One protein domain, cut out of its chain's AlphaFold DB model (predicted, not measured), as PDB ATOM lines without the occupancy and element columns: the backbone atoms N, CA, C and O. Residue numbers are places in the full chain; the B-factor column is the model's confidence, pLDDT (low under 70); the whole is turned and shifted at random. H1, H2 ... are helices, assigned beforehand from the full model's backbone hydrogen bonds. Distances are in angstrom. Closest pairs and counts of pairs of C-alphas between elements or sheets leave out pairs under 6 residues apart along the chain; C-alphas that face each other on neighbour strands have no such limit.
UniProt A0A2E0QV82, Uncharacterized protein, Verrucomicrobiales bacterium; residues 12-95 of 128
ATOM      1  N   ASP A  12      82.735  21.401 -20.385       61.59
ATOM      2  CA  ASP A  12      81.459  22.022 -20.732       61.59
ATOM      3  C   ASP A  12      81.130  23.226 -19.819       61.59
ATOM      4  O   ASP A  12      80.622  24.237 -20.312       61.59
ATOM      5  N   ASP A  13      81.544  23.211 -18.540       77.75
ATOM      6  CA  ASP A  13      81.271  24.300 -17.582       77.75
ATOM      7  C   ASP A  13      81.973  25.620 -17.974       77.75
ATOM      8  O   ASP A  13      81.468  26.723 -17.724       77.75
ATOM      9  N   GLU A  14      83.140  25.536 -18.626       87.06
ATOM     10  CA  GLU A  14      83.865  26.713 -19.127       87.06
ATOM     11  C   GLU A  14      83.123  27.384 -20.292       87.06
ATOM     12  O   GLU A  14      83.104  28.617 -20.391       87.06
ATOM     13  N   LEU A  15      82.508  26.591 -21.176       88.94
ATOM     14  CA  LEU A  15      81.743  27.100 -22.315       88.94
ATOM     15  C   LEU A  15      80.422  27.720 -21.868       88.94
ATOM     16  O   LEU A  15      80.063  28.778 -22.387       88.94
ATOM     17  N   ASP A  16      79.751  27.118 -20.887       89.31
ATOM     18  CA  ASP A  16      78.552  27.680 -20.261       89.31
ATOM     19  C   ASP A  16      78.866  29.012 -19.573       89.31
ATOM     20  O   ASP A  16      78.224  30.029 -19.844       89.31
ATOM     21  N   THR A  17      79.940  29.054 -18.777       93.19
ATOM     22  CA  THR A  17      80.401  30.290 -18.125       93.19
ATOM     23  C   THR A  17      80.740  31.377 -19.147       93.19
ATOM     24  O   THR A  17      80.406  32.551 -18.959       93.19
ATOM     25  N   LEU A  18      81.397  31.008 -20.252       93.50
ATOM     26  CA  LEU A  18      81.694  31.937 -21.337       93.50
ATOM     27  C   LEU A  18      80.411  32.427 -22.014       93.50
ATOM     28  O   LEU A  18      80.276  33.626 -22.241       93.50
ATOM     29  N   ALA A  19      79.473  31.538 -22.334       92.50
ATOM     30  CA  ALA A  19      78.205  31.895 -22.960       92.50
ATOM     31  C   ALA A  19      77.406  32.878 -22.092       92.50
ATOM     32  O   ALA A  19      76.952  33.906 -22.602       92.50
ATOM     33  N   ASP A  20      77.324  32.630 -20.784       93.75
ATOM     34  CA  ASP A  20      76.691  33.528 -19.816       93.75
ATOM     35  C   ASP A  20      77.379  34.897 -19.775       93.75
ATOM     36  O   ASP A  20      76.713  35.938 -19.811       93.75
ATOM     37  N   ALA A  21      78.716  34.923 -19.762       95.44
ATOM     38  CA  ALA A  21      79.481  36.168 -19.795       95.44
ATOM     39  C   ALA A  21      79.235  36.960 -21.092       95.44
ATOM     40  O   ALA A  21      79.008  38.172 -21.044       95.44
ATOM     41  N   LEU A  22      79.222  36.284 -22.245       95.75
ATOM     42  CA  LEU A  22      78.943  36.897 -23.545       95.75
ATOM     43  C   LEU A  22      77.520  37.466 -23.608       95.75
ATOM     44  O   LEU A  22      77.330  38.584 -24.090       95.75
ATOM     45  N   LEU A  23      76.526  36.735 -23.099       95.06
ATOM     46  CA  LEU A  23      75.138  37.197 -23.034       95.06
ATOM     47  C   LEU A  23      74.984  38.402 -22.104       95.06
ATOM     48  O   LEU A  23      74.305  39.365 -22.465       95.06
ATOM     49  N   ALA A  24      75.642  38.386 -20.943       95.94
ATOM     50  CA  ALA A  24      75.617  39.495 -19.996       95.94
ATOM     51  C   ALA A  24      76.283  40.763 -20.560       95.94
ATOM     52  O   ALA A  24      75.790  41.870 -20.334       95.94
ATOM     53  N   GLU A  25      77.388  40.619 -21.296       96.81
ATOM     54  CA  GLU A  25      78.134  41.756 -21.842       96.81
ATOM     55  C   GLU A  25      77.508  42.311 -23.132       96.81
ATOM     56  O   GLU A  25      77.448  43.529 -23.332       96.81
ATOM     57  N   TRP A  26      77.080  41.437 -24.045       96.62
ATOM     58  CA  TRP A  26      76.700  41.826 -25.408       96.62
ATOM     59  C   TRP A  26      75.199  41.777 -25.678       96.62
ATOM     60  O   TRP A  26      74.753  42.427 -26.628       96.62
ATOM     61  N   GLY A  27      74.436  41.064 -24.849       95.25
ATOM     62  CA  GLY A  27      73.027  40.770 -25.083       95.25
ATOM     63  C   GLY A  27      72.800  39.756 -26.211       95.25
ATOM     64  O   GLY A  27      73.706  39.398 -26.961       95.25
ATOM     65  N   GLU A  28      71.553  39.306 -26.345       93.88
ATOM     66  CA  GLU A  28      71.147  38.307 -27.348       93.88
ATOM     67  C   GLU A  28      71.134  38.822 -28.805       93.88
ATOM     68  O   GLU A  28      71.571  38.093 -29.705       93.88
ATOM     69  N   PRO A  29      70.648  40.048 -29.108       93.94
ATOM     70  CA  PRO A  29      70.476  40.469 -30.496       93.94
ATOM     71  C   PRO A  29      71.800  40.526 -31.268       93.94
ATOM     72  O   PRO A  29      72.688  41.322 -30.966       93.94
ATOM     73  N   GLY A  30      71.913  39.705 -32.316       93.94
ATOM     74  CA  GLY A  30      73.098  39.667 -33.180       93.94
ATOM     75  C   GLY A  30      74.331  39.022 -32.539       93.94
ATOM     76  O   GLY A  30      75.433  39.179 -33.074       93.94
ATOM     77  N   ILE A  31      74.172  38.287 -31.430       96.25
ATOM     78  CA  ILE A  31      75.295  37.681 -30.701       96.25
ATOM     79  C   ILE A  31      76.149  36.768 -31.589       96.25
ATOM     80  O   ILE A  31      77.373  36.836 -31.527       96.25
ATOM     81  N   ALA A  32      75.536  36.003 -32.498       96.12
ATOM     82  CA  ALA A  32      76.255  35.123 -33.419       96.12
ATOM     83  C   ALA A  32      77.244  35.879 -34.320       96.12
ATOM     84  O   ALA A  32      78.411  35.504 -34.442       96.12
ATOM     85  N   ASP A  33      76.794  36.974 -34.941       97.00
ATOM     86  CA  ASP A  33      77.655  37.800 -35.789       97.00
ATOM     87  C   ASP A  33      78.740  38.503 -34.979       97.00
ATOM     88  O   ASP A  33      79.868  38.640 -35.458       97.00
ATOM     89  N   ARG A  34      78.423  38.913 -33.747       96.94
ATOM     90  CA  ARG A  34      79.390  39.548 -32.853       96.94
ATOM     91  C   ARG A  34      80.476  38.575 -32.410       96.94
ATOM     92  O   ARG A  34      81.646  38.921 -32.528       96.94
ATOM     93  N   VAL A  35      80.122  37.348 -32.023       96.44
ATOM     94  CA  VAL A  35      81.086  36.273 -31.729       96.44
ATOM     95  C   VAL A  35      82.024  36.063 -32.914       96.44
ATOM     96  O   VAL A  35      83.239  36.098 -32.749       96.44
ATOM     97  N   MET A  36      81.489  35.934 -34.132       96.44
ATOM     98  CA  MET A  36      82.321  35.741 -35.326       96.44
ATOM     99  C   MET A  36      83.221  36.941 -35.649       96.44
ATOM    100  O   MET A  36      84.299  36.753 -36.214       96.44
ATOM    101  N   LYS A  37      82.777  38.162 -35.331       95.88
ATOM    102  CA  LYS A  37      83.501  39.411 -35.597       95.88
ATOM    103  C   LYS A  37      84.618  39.676 -34.589       95.88
ATOM    104  O   LYS A  37      85.685  40.129 -34.990       95.88
ATOM    105  N   GLU A  38      84.356  39.433 -33.310       95.88
ATOM    106  CA  GLU A  38      85.280  39.749 -32.214       95.88
ATOM    107  C   GLU A  38      86.240  38.584 -31.906       95.88
ATOM    108  O   GLU A  38      87.296  38.796 -31.312       95.88
ATOM    109  N   ALA A  39      85.925  37.355 -32.336       93.38
ATOM    110  CA  ALA A  39      86.804  36.207 -32.140       93.38
ATOM    111  C   ALA A  39      88.151  36.366 -32.876       93.38
ATOM    112  O   ALA A  39      88.159  36.500 -34.110       93.38
ATOM    113  N   PRO A  40      89.297  36.224 -32.172       93.12
ATOM    114  CA  PRO A  40      90.620  36.240 -32.793       93.12
ATOM    115  C   PRO A  40      90.730  35.248 -33.955       93.12
ATOM    116  O   PRO A  40      90.088  34.189 -33.960       93.12
ATOM    117  N   GLY A  41      91.541  35.577 -34.962       89.56
ATOM    118  CA  GLY A  41      91.672  34.777 -36.187       89.56
ATOM    119  C   GLY A  41      92.222  33.366 -35.946       89.56
ATOM    120  O   GLY A  41      91.945  32.452 -36.719       89.56
ATOM    121  N   GLU A  42      92.953  33.178 -34.850       91.88
ATOM    122  CA  GLU A  42      93.563  31.920 -34.420       91.88
ATOM    123  C   GLU A  42      92.555  30.950 -33.792       91.88
ATOM    124  O   GLU A  42      92.811  29.743 -33.744       91.88
ATOM    125  N   VAL A  43      91.402  31.452 -33.324       92.44
ATOM    126  CA  VAL A  43      90.363  30.606 -32.728       92.44
ATOM    127  C   VAL A  43      89.824  29.658 -33.796       92.44
ATOM    128  O   VAL A  43      89.351  30.064 -34.863       92.44
ATOM    129  N   LYS A  44      89.884  28.357 -33.518       93.25
ATOM    130  CA  LYS A  44      89.423  27.339 -34.461       93.25
ATOM    131  C   LYS A  44      87.908  27.421 -34.621       93.25
ATOM    132  O   LYS A  44      87.183  27.709 -33.677       93.25
ATOM    133  N   TRP A  45      87.428  27.085 -35.816       93.62
ATOM    134  CA  TRP A  45      85.992  27.044 -36.101       93.62
ATOM    135  C   TRP A  45      85.218  26.129 -35.139       93.62
ATOM    136  O   TRP A  45      84.062  26.413 -34.876       93.62
ATOM    137  N   ARG A  46      85.843  25.057 -34.619       92.81
ATOM    138  CA  ARG A  46      85.204  24.124 -33.674       92.81
ATOM    139  C   ARG A  46      84.778  24.842 -32.408       92.81
ATOM    140  O   ARG A  46      83.597  24.902 -32.145       92.81
ATOM    141  N   THR A  47      85.716  25.527 -31.760       93.62
ATOM    142  CA  THR A  47      85.444  26.320 -30.559       93.62
ATOM    143  C   THR A  47      84.338  27.349 -30.786       93.62
ATOM    144  O   THR A  47      83.496  27.543 -29.923       93.62
ATOM    145  N   LEU A  48      84.295  27.989 -31.958       95.25
ATOM    146  CA  LEU A  48      83.209  28.919 -32.285       95.25
ATOM    147  C   LEU A  48      81.862  28.217 -32.472       95.25
ATOM    148  O   LEU A  48      80.843  28.765 -32.075       95.25
ATOM    149  N   ALA A  49      81.851  27.033 -33.084       94.88
ATOM    150  CA  ALA A  49      80.643  26.229 -33.202       94.88
ATOM    151  C   ALA A  49      80.159  25.764 -31.823       94.88
ATOM    152  O   ALA A  49      78.982  25.934 -31.540       94.88
ATOM    153  N   ASP A  50      81.063  25.298 -30.958       93.69
ATOM    154  CA  ASP A  50      80.749  24.831 -29.604       93.69
ATOM    155  C   ASP A  50      80.146  25.970 -28.756       93.69
ATOM    156  O   ASP A  50      79.061  25.824 -28.200       93.69
ATOM    157  N   VAL A  51      80.770  27.157 -28.758       94.69
ATOM    158  CA  VAL A  51      80.235  28.348 -28.066       94.69
ATOM    159  C   VAL A  51      78.857  28.744 -28.601       94.69
ATOM    160  O   VAL A  51      77.952  29.048 -27.827       94.69
ATOM    161  N   LEU A  52      78.667  28.756 -29.925       95.25
ATOM    162  CA  LEU A  52      77.364  29.090 -30.507       95.25
ATOM    163  C   LEU A  52      76.308  28.014 -30.223       95.25
ATOM    164  O   LEU A  52      75.144  28.368 -30.050       95.25
ATOM    165  N   SER A  53      76.695  26.740 -30.153       93.81
ATOM    166  CA  SER A  53      75.829  25.632 -29.742       93.81
ATOM    167  C   SER A  53      75.351  25.795 -28.304       93.81
ATOM    168  O   SER A  53      74.160  25.631 -28.057       93.81
ATOM    169  N   VAL A  54      76.223  26.202 -27.378       94.06
ATOM    170  CA  VAL A  54      75.812  26.535 -26.005       94.06
ATOM    171  C   VAL A  54      74.858  27.733 -26.003       94.06
ATOM    172  O   VAL A  54      73.748  27.646 -25.484       94.06
ATOM    173  N   LEU A  55      75.216  28.822 -26.692       94.44
ATOM    174  CA  LEU A  55      74.377  30.025 -26.772       94.44
ATOM    175  C   LEU A  55      72.974  29.762 -27.348       94.44
ATOM    176  O   LEU A  55      72.016  30.443 -26.979       94.44
ATOM    177  N   ILE A  56      72.820  28.782 -28.239       93.81
ATOM    178  CA  ILE A  56      71.506  28.365 -28.748       93.81
ATOM    179  C   ILE A  56      70.584  27.900 -27.613       93.81
ATOM    180  O   ILE A  56      69.392  28.197 -27.648       93.81
ATOM    181  N   TRP A  57      71.118  27.212 -26.606       91.88
ATOM    182  CA  TRP A  57      70.347  26.730 -25.458       91.88
ATOM    183  C   TRP A  57      70.230  27.762 -24.330       91.88
ATOM    184  O   TRP A  57      69.292  27.681 -23.539       91.88
ATOM    185  N   SER A  58      71.125  28.753 -24.288       92.19
ATOM    186  CA  SER A  58      71.140  29.800 -23.253       92.19
ATOM    187  C   SER A  58      70.331  31.057 -23.607       92.19
ATOM    188  O   SER A  58      70.103  31.909 -22.750       92.19
ATOM    189  N   THR A  59      69.897  31.210 -24.861       93.12
ATOM    190  CA  THR A  59      69.135  32.383 -25.329       93.12
ATOM    191  C   THR A  59      67.634  32.245 -25.081       93.12
ATOM    192  O   THR A  59      67.052  31.166 -25.215       93.12
ATOM    193  N   SER A  60      66.964  33.364 -24.788       93.94
ATOM    194  CA  SER A  60      65.517  33.387 -24.530       93.94
ATOM    195  C   SER A  60      64.658  32.967 -25.733       93.94
ATOM    196  O   SER A  60      63.530  32.496 -25.564       93.94
ATOM    197  N   ASP A  61      65.194  33.097 -26.950       92.12
ATOM    198  CA  ASP A  61      64.545  32.692 -28.197       92.12
ATOM    199  C   ASP A  61      64.867  31.245 -28.621       92.12
ATOM    200  O   ASP A  61      64.456  30.820 -29.707       92.12
ATOM    201  N   ASN A  62      65.544  30.469 -27.764       89.56
ATOM    202  CA  ASN A  62      66.032  29.113 -28.041       89.56
ATOM    203  C   ASN A  62      66.887  29.052 -29.322       89.56
ATOM    204  O   ASN A  62      66.696  28.184 -30.181       89.56
ATOM    205  N   GLY A  63      67.769  30.035 -29.501       91.44
ATOM    206  CA  GLY A  63      68.743  30.082 -30.583       91.44
ATOM    207  C   GLY A  63      68.175  30.460 -31.947       91.44
ATOM    208  O   GLY A  63      68.878  30.314 -32.952       91.44
ATOM    209  N   HIS A  64      66.939  30.968 -32.030       91.62
ATOM    210  CA  HIS A  64      66.344  31.382 -33.306       91.62
ATOM    211  C   HIS A  64      67.192  32.444 -34.017       91.62
ATOM    212  O   HIS A  64      67.438  32.328 -35.223       91.62
ATOM    213  N   GLY A  65      67.680  33.455 -33.296       93.50
ATOM    214  CA  GLY A  65      68.556  34.489 -33.845       93.50
ATOM    215  C   GLY A  65      69.868  33.922 -34.392       93.50
ATOM    216  O   GLY A  65      70.313  34.314 -35.474       93.50
ATOM    217  N   ILE A  66      70.450  32.944 -33.697       95.00
ATOM    218  CA  ILE A  66      71.698  32.279 -34.100       95.00
ATOM    219  C   ILE A  66      71.469  31.423 -35.349       95.00
ATOM    220  O   ILE A  66      72.229  31.523 -36.314       95.00
ATOM    221  N   ALA A  67      70.383  30.645 -35.387       93.25
ATOM    222  CA  ALA A  67      70.014  29.845 -36.552       93.25
ATOM    223  C   ALA A  67      69.787  30.720 -37.796       93.25
ATOM    224  O   ALA A  67      70.249  30.377 -38.886       93.25
ATOM    225  N   ARG A  68      69.143  31.887 -37.642       93.25
ATOM    226  CA  ARG A  68      68.957  32.862 -38.733       93.25
ATOM    227  C   ARG A  68      70.272  33.464 -39.218       93.25
ATOM    228  O   ARG A  68      70.448  33.619 -40.427       93.25
ATOM    229  N   ALA A  69      71.197  33.769 -38.312       95.31
ATOM    230  CA  ALA A  69      72.528  34.238 -38.684       95.31
ATOM    231  C   ALA A  69      73.286  33.163 -39.481       95.31
ATOM    232  O   ALA A  69      73.774  33.442 -40.576       95.31
ATOM    233  N   ALA A  70      73.290  31.916 -39.001       95.31
ATOM    234  CA  ALA A  70      73.915  30.785 -39.685       95.31
ATOM    235  C   ALA A  70      73.321  30.538 -41.085       95.31
ATOM    236  O   ALA A  70      74.058  30.359 -42.057       95.31
ATOM    237  N   GLU A  71      71.993  30.595 -41.206       94.81
ATOM    238  CA  GLU A  71      71.269  30.526 -42.479       94.81
ATOM    239  C   GLU A  71      71.728  31.636 -43.440       94.81
ATOM    240  O   GLU A  71      72.051  31.376 -44.602       94.81
ATOM    241  N   SER A  72      71.825  32.875 -42.945       95.25
ATOM    242  CA  SER A  72      72.302  34.022 -43.723       95.25
ATOM    243  C   SER A  72      73.751  33.855 -44.179       95.25
ATOM    244  O   SER A  72      74.064  34.147 -45.334       95.25
ATOM    245  N   TRP A  73      74.640  33.354 -43.317       96.62
ATOM    246  CA  TRP A  73      76.045  33.122 -43.669       96.62
ATOM    247  C   TRP A  73      76.194  32.102 -44.794       96.62
ATOM    248  O   TRP A  73      77.006  32.297 -45.699       96.62
ATOM    249  N   LEU A  74      75.391  31.036 -44.767       95.88
ATOM    250  CA  LEU A  74      75.385  30.020 -45.818       95.88
ATOM    251  C   LEU A  74      74.786  30.551 -47.126       95.88
ATOM    252  O   LEU A  74      75.329  30.265 -48.189       95.88
ATOM    253  N   ARG A  75      73.724  31.368 -47.069       95.50
ATOM    254  CA  ARG A  75      73.150  32.019 -48.264       95.50
ATOM    255  C   ARG A  75      74.134  32.968 -48.944       95.50
ATOM    256  O   ARG A  75      74.254  32.955 -50.164       95.50
ATOM    257  N   GLN A  76      74.819  33.796 -48.160       95.69
ATOM    258  CA  GLN A  76      75.815  34.741 -48.674       95.69
ATOM    259  C   GLN A  76      77.051  33.994 -49.191       95.69
ATOM    260  O   GLN A  76      77.584  34.288 -50.261       95.69
ATOM    261  N   GLY A  77      77.514  33.003 -48.424       94.88
ATOM    262  CA  GLY A  77      78.649  32.160 -48.775       94.88
ATOM    263  C   GLY A  77      79.951  32.930 -48.974       94.88
ATOM    264  O   GLY A  77      80.795  32.497 -49.750       94.88
ATOM    265  N   GLU A  78      80.125  34.093 -48.352       95.69
ATOM    266  CA  GLU A  78      81.293  34.965 -48.556       95.69
ATOM    267  C   GLU A  78      82.485  34.582 -47.675       95.69
ATOM    268  O   GLU A  78      83.631  34.713 -48.098       95.69
ATOM    269  N   ASP A  79      82.210  34.040 -46.490       95.62
ATOM    270  CA  ASP A  79      83.208  33.713 -45.477       95.62
ATOM    271  C   ASP A  79      83.233  32.201 -45.213       95.62
ATOM    272  O   ASP A  79      82.285  31.611 -44.686       95.62
ATOM    273  N   GLY A  80      84.354  31.567 -45.567       94.69
ATOM    274  CA  GLY A  80      84.555  30.133 -45.377       94.69
ATOM    275  C   GLY A  80      84.583  29.706 -43.905       94.69
ATOM    276  O   GLY A  80      84.180  28.585 -43.607       94.69
ATOM    277  N   ARG A  81      85.010  30.575 -42.977       95.31
ATOM    278  CA  ARG A  81      85.004  30.311 -41.528       95.31
ATOM    279  C   ARG A  81      83.572  30.312 -41.003       95.31
ATOM    280  O   ARG A  81      83.191  29.352 -40.338       95.31
ATOM    281  N   LYS A  82      82.764  31.318 -41.365       96.56
ATOM    282  CA  LYS A  82      81.327  31.358 -41.026       96.56
ATOM    283  C   LYS A  82      80.569  30.172 -41.622       96.56
ATOM    284  O   LYS A  82      79.789  29.539 -40.916       96.56
ATOM    285  N   ALA A  83      80.847  29.810 -42.877       95.94
ATOM    286  CA  ALA A  83      80.266  28.619 -43.496       95.94
ATOM    287  C   ALA A  83      80.681  27.333 -42.761       95.94
ATOM    288  O   ALA A  83      79.850  26.460 -42.522       95.94
ATOM    289  N   HIS A  84      81.949  27.218 -42.354       95.38
ATOM    290  CA  HIS A  84      82.427  26.058 -41.606       95.38
ATOM    291  C   HIS A  84      81.720  25.920 -40.254       95.38
ATOM    292  O   HIS A  84      81.325  24.809 -39.903       95.38
ATOM    293  N   VAL A  85      81.550  27.025 -39.525       95.88
ATOM    294  CA  VAL A  85      80.820  27.067 -38.251       95.88
ATOM    295  C   VAL A  85      79.355  26.685 -38.463       95.88
ATOM    296  O   VAL A  85      78.893  25.722 -37.863       95.88
ATOM    297  N   ALA A  86      78.656  27.341 -39.394       95.44
ATOM    298  CA  ALA A  86      77.235  27.097 -39.655       95.44
ATOM    299  C   ALA A  86      76.911  25.633 -40.017       95.44
ATOM    300  O   ALA A  86      75.884  25.111 -39.599       95.44
ATOM    301  N   LEU A  87      77.789  24.941 -40.756       94.38
ATOM    302  CA  LEU A  87      77.599  23.523 -41.118       94.38
ATOM    303  C   LEU A  87      77.828  22.532 -39.958       94.38
ATOM    304  O   LEU A  87      77.640  21.319 -40.139       94.38
ATOM    305  N   HIS A  88      78.291  23.019 -38.807       94.06
ATOM    306  CA  HIS A  88      78.608  22.219 -37.623       94.06
ATOM    307  C   HIS A  88      77.870  22.678 -36.365       94.06
ATOM    308  O   HIS A  88      78.142  22.126 -35.308       94.06
ATOM    309  N   LEU A  89      76.940  23.629 -36.472       91.44
ATOM    310  CA  LEU A  89      76.016  23.912 -35.378       91.44
ATOM    311  C   LEU A  89      75.076  22.722 -35.166       91.44
ATOM    312  O   LEU A  89      74.701  22.035 -36.124       91.44
ATOM    313  N   ASP A  90      74.659  22.518 -33.919       81.19
ATOM    314  CA  ASP A  90      73.718  21.446 -33.563       81.19
ATOM    315  C   ASP A  90      72.306  21.697 -34.096       81.19
ATOM    316  O   ASP A  90      71.529  20.763 -34.312       81.19
ATOM    317  N   VAL A  91      71.979  22.961 -34.370       79.00
ATOM    318  CA  VAL A  91      70.733  23.344 -35.034       79.00
ATOM    319  C   VAL A  91      70.950  23.488 -36.526       79.00
ATOM    320  O   VAL A  91      71.857  24.176 -36.995       79.00
ATOM    321  N   TYR A  92      70.077  22.837 -37.286       71.06
ATOM    322  CA  TYR A  92      70.149  22.875 -38.730       71.06
ATOM    323  C   TYR A  92      69.420  24.113 -39.284       71.06
ATOM    324  O   TYR A  92      68.203  24.217 -39.099       71.06
ATOM    325  N   PRO A  93      70.111  25.044 -39.972       68.69
ATOM    326  CA  PRO A  93      69.457  26.149 -40.668       68.69
ATOM    327  C   PRO A  93      68.773  25.624 -41.941       68.69
ATOM    328  O   PRO A  93      69.270  24.682 -42.541       68.69
ATOM    329  N   PHE A  94      67.685  26.258 -42.386       79.31
ATOM    330  CA  PHE A  94      66.821  25.905 -43.537       79.31
ATOM    331  C   PHE A  94      65.644  24.965 -43.235       79.31
ATOM    332  O   PHE A  94      65.802  23.778 -42.951       79.31
ATOM    333  N   VAL A  95      64.439  25.519 -43.402       78.25
ATOM    334  CA  VAL A  95      63.167  24.778 -43.410       78.25
ATOM    335  C   VAL A  95      62.876  24.218 -44.805       78.25
ATOM    336  O   VAL A  95      62.397  23.092 -44.927       78.25
TER     337      VAL A  95
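Overview. This is residues 12 to 95 of the 128 residues of an uncharacterized protein of Verrucomicrobiales bacterium (UniProt A0A2E0QV82). Helix H3 runs through the middle with H2 beside it; H1 crosses H3 on one side, and on the side away from H1 the hairpin of H4 and H5 packs on H3, with H4 also packing on H2. The result is a small, well-packed domain in which H1 reaches only H3 clearly and makes one outlying side. The printed part has 84 residues, with five named helices in the order H1, H2, H3, H4, H5 and no named strand; the class is all helix. The whole is compact, with a radius of gyration of the C-alphas of 11.7 A and spans of 30 by 30 by 20 A.

Along the chain. H1 takes residues 12 to 26, 20.9 A from first to last C-alpha, beginning at C-alpha 12 (81.459, 22.022, -20.732). H2 takes residues 31 to 38, 10.3 A long. H3 takes residues 45 to 58, 19.8 A long, from C-alpha 45 at (85.992, 27.044, -36.101). H4 takes residues 64 to 76, 18.4 A long. H5 takes residues 80 to 86, 9.8 A long, and ends at C-alpha 86 (77.235, 27.097, -39.655). Residues 87 to 95 hold no named element.

Arrangement. H3 is the hub, touching the four other helices. H1 touches it with residues 15 to 20 alone, about perpendicular at 73 degrees; their closest C-alphas, of Ala 19 and Leu 55, are 5.7 A apart. H1 is close to H2 but not clearly touching, with C-alphas 23 and 31 at 7.7 A, and it is apart from H4 and H5. H2 and H3 form a helical hairpin and only just touch, with 3 pairs of C-alphas within 8 A, the closest those of Ala 32 and Leu 52 at 6.8 A; they run opposite ways at a shallow tilt of 31 degrees. H2 touches H4 at a steep tilt of 56 degrees, the same way, with the C-alphas of Ala 32 and Ile 66 closest at 5.4 A. H3 and H4, a helical hairpin, only just touch, with 3 pairs of C-alphas within 8 A, the closest those of Ile 56 and Ile 66 at 6.6 A. H5 touches H3 at a shallow tilt of 33 degrees, only just short of steep, the same way, closest at the C-alphas of Ala 49 and Val 85, 5.1 A. H4 and H5 form a helical hairpin, touching closest at the C-alphas of Ala 70 and Ala 86, 5.0 A. In H1, H2, H4 and H5 every O i to N i+4 pair is within hydrogen-bond range; in H3, 9 of 10 are.

Size, cuts and confidence. The two C-alphas farthest apart, of Asp 13 and Gln 76, are 33.2 A apart. The printed part has no cut. The link from H2 to H3 is short, and the other three links are tight. Mean pLDDT of the printed part is 92.3, with residues 12 and 93 under 70.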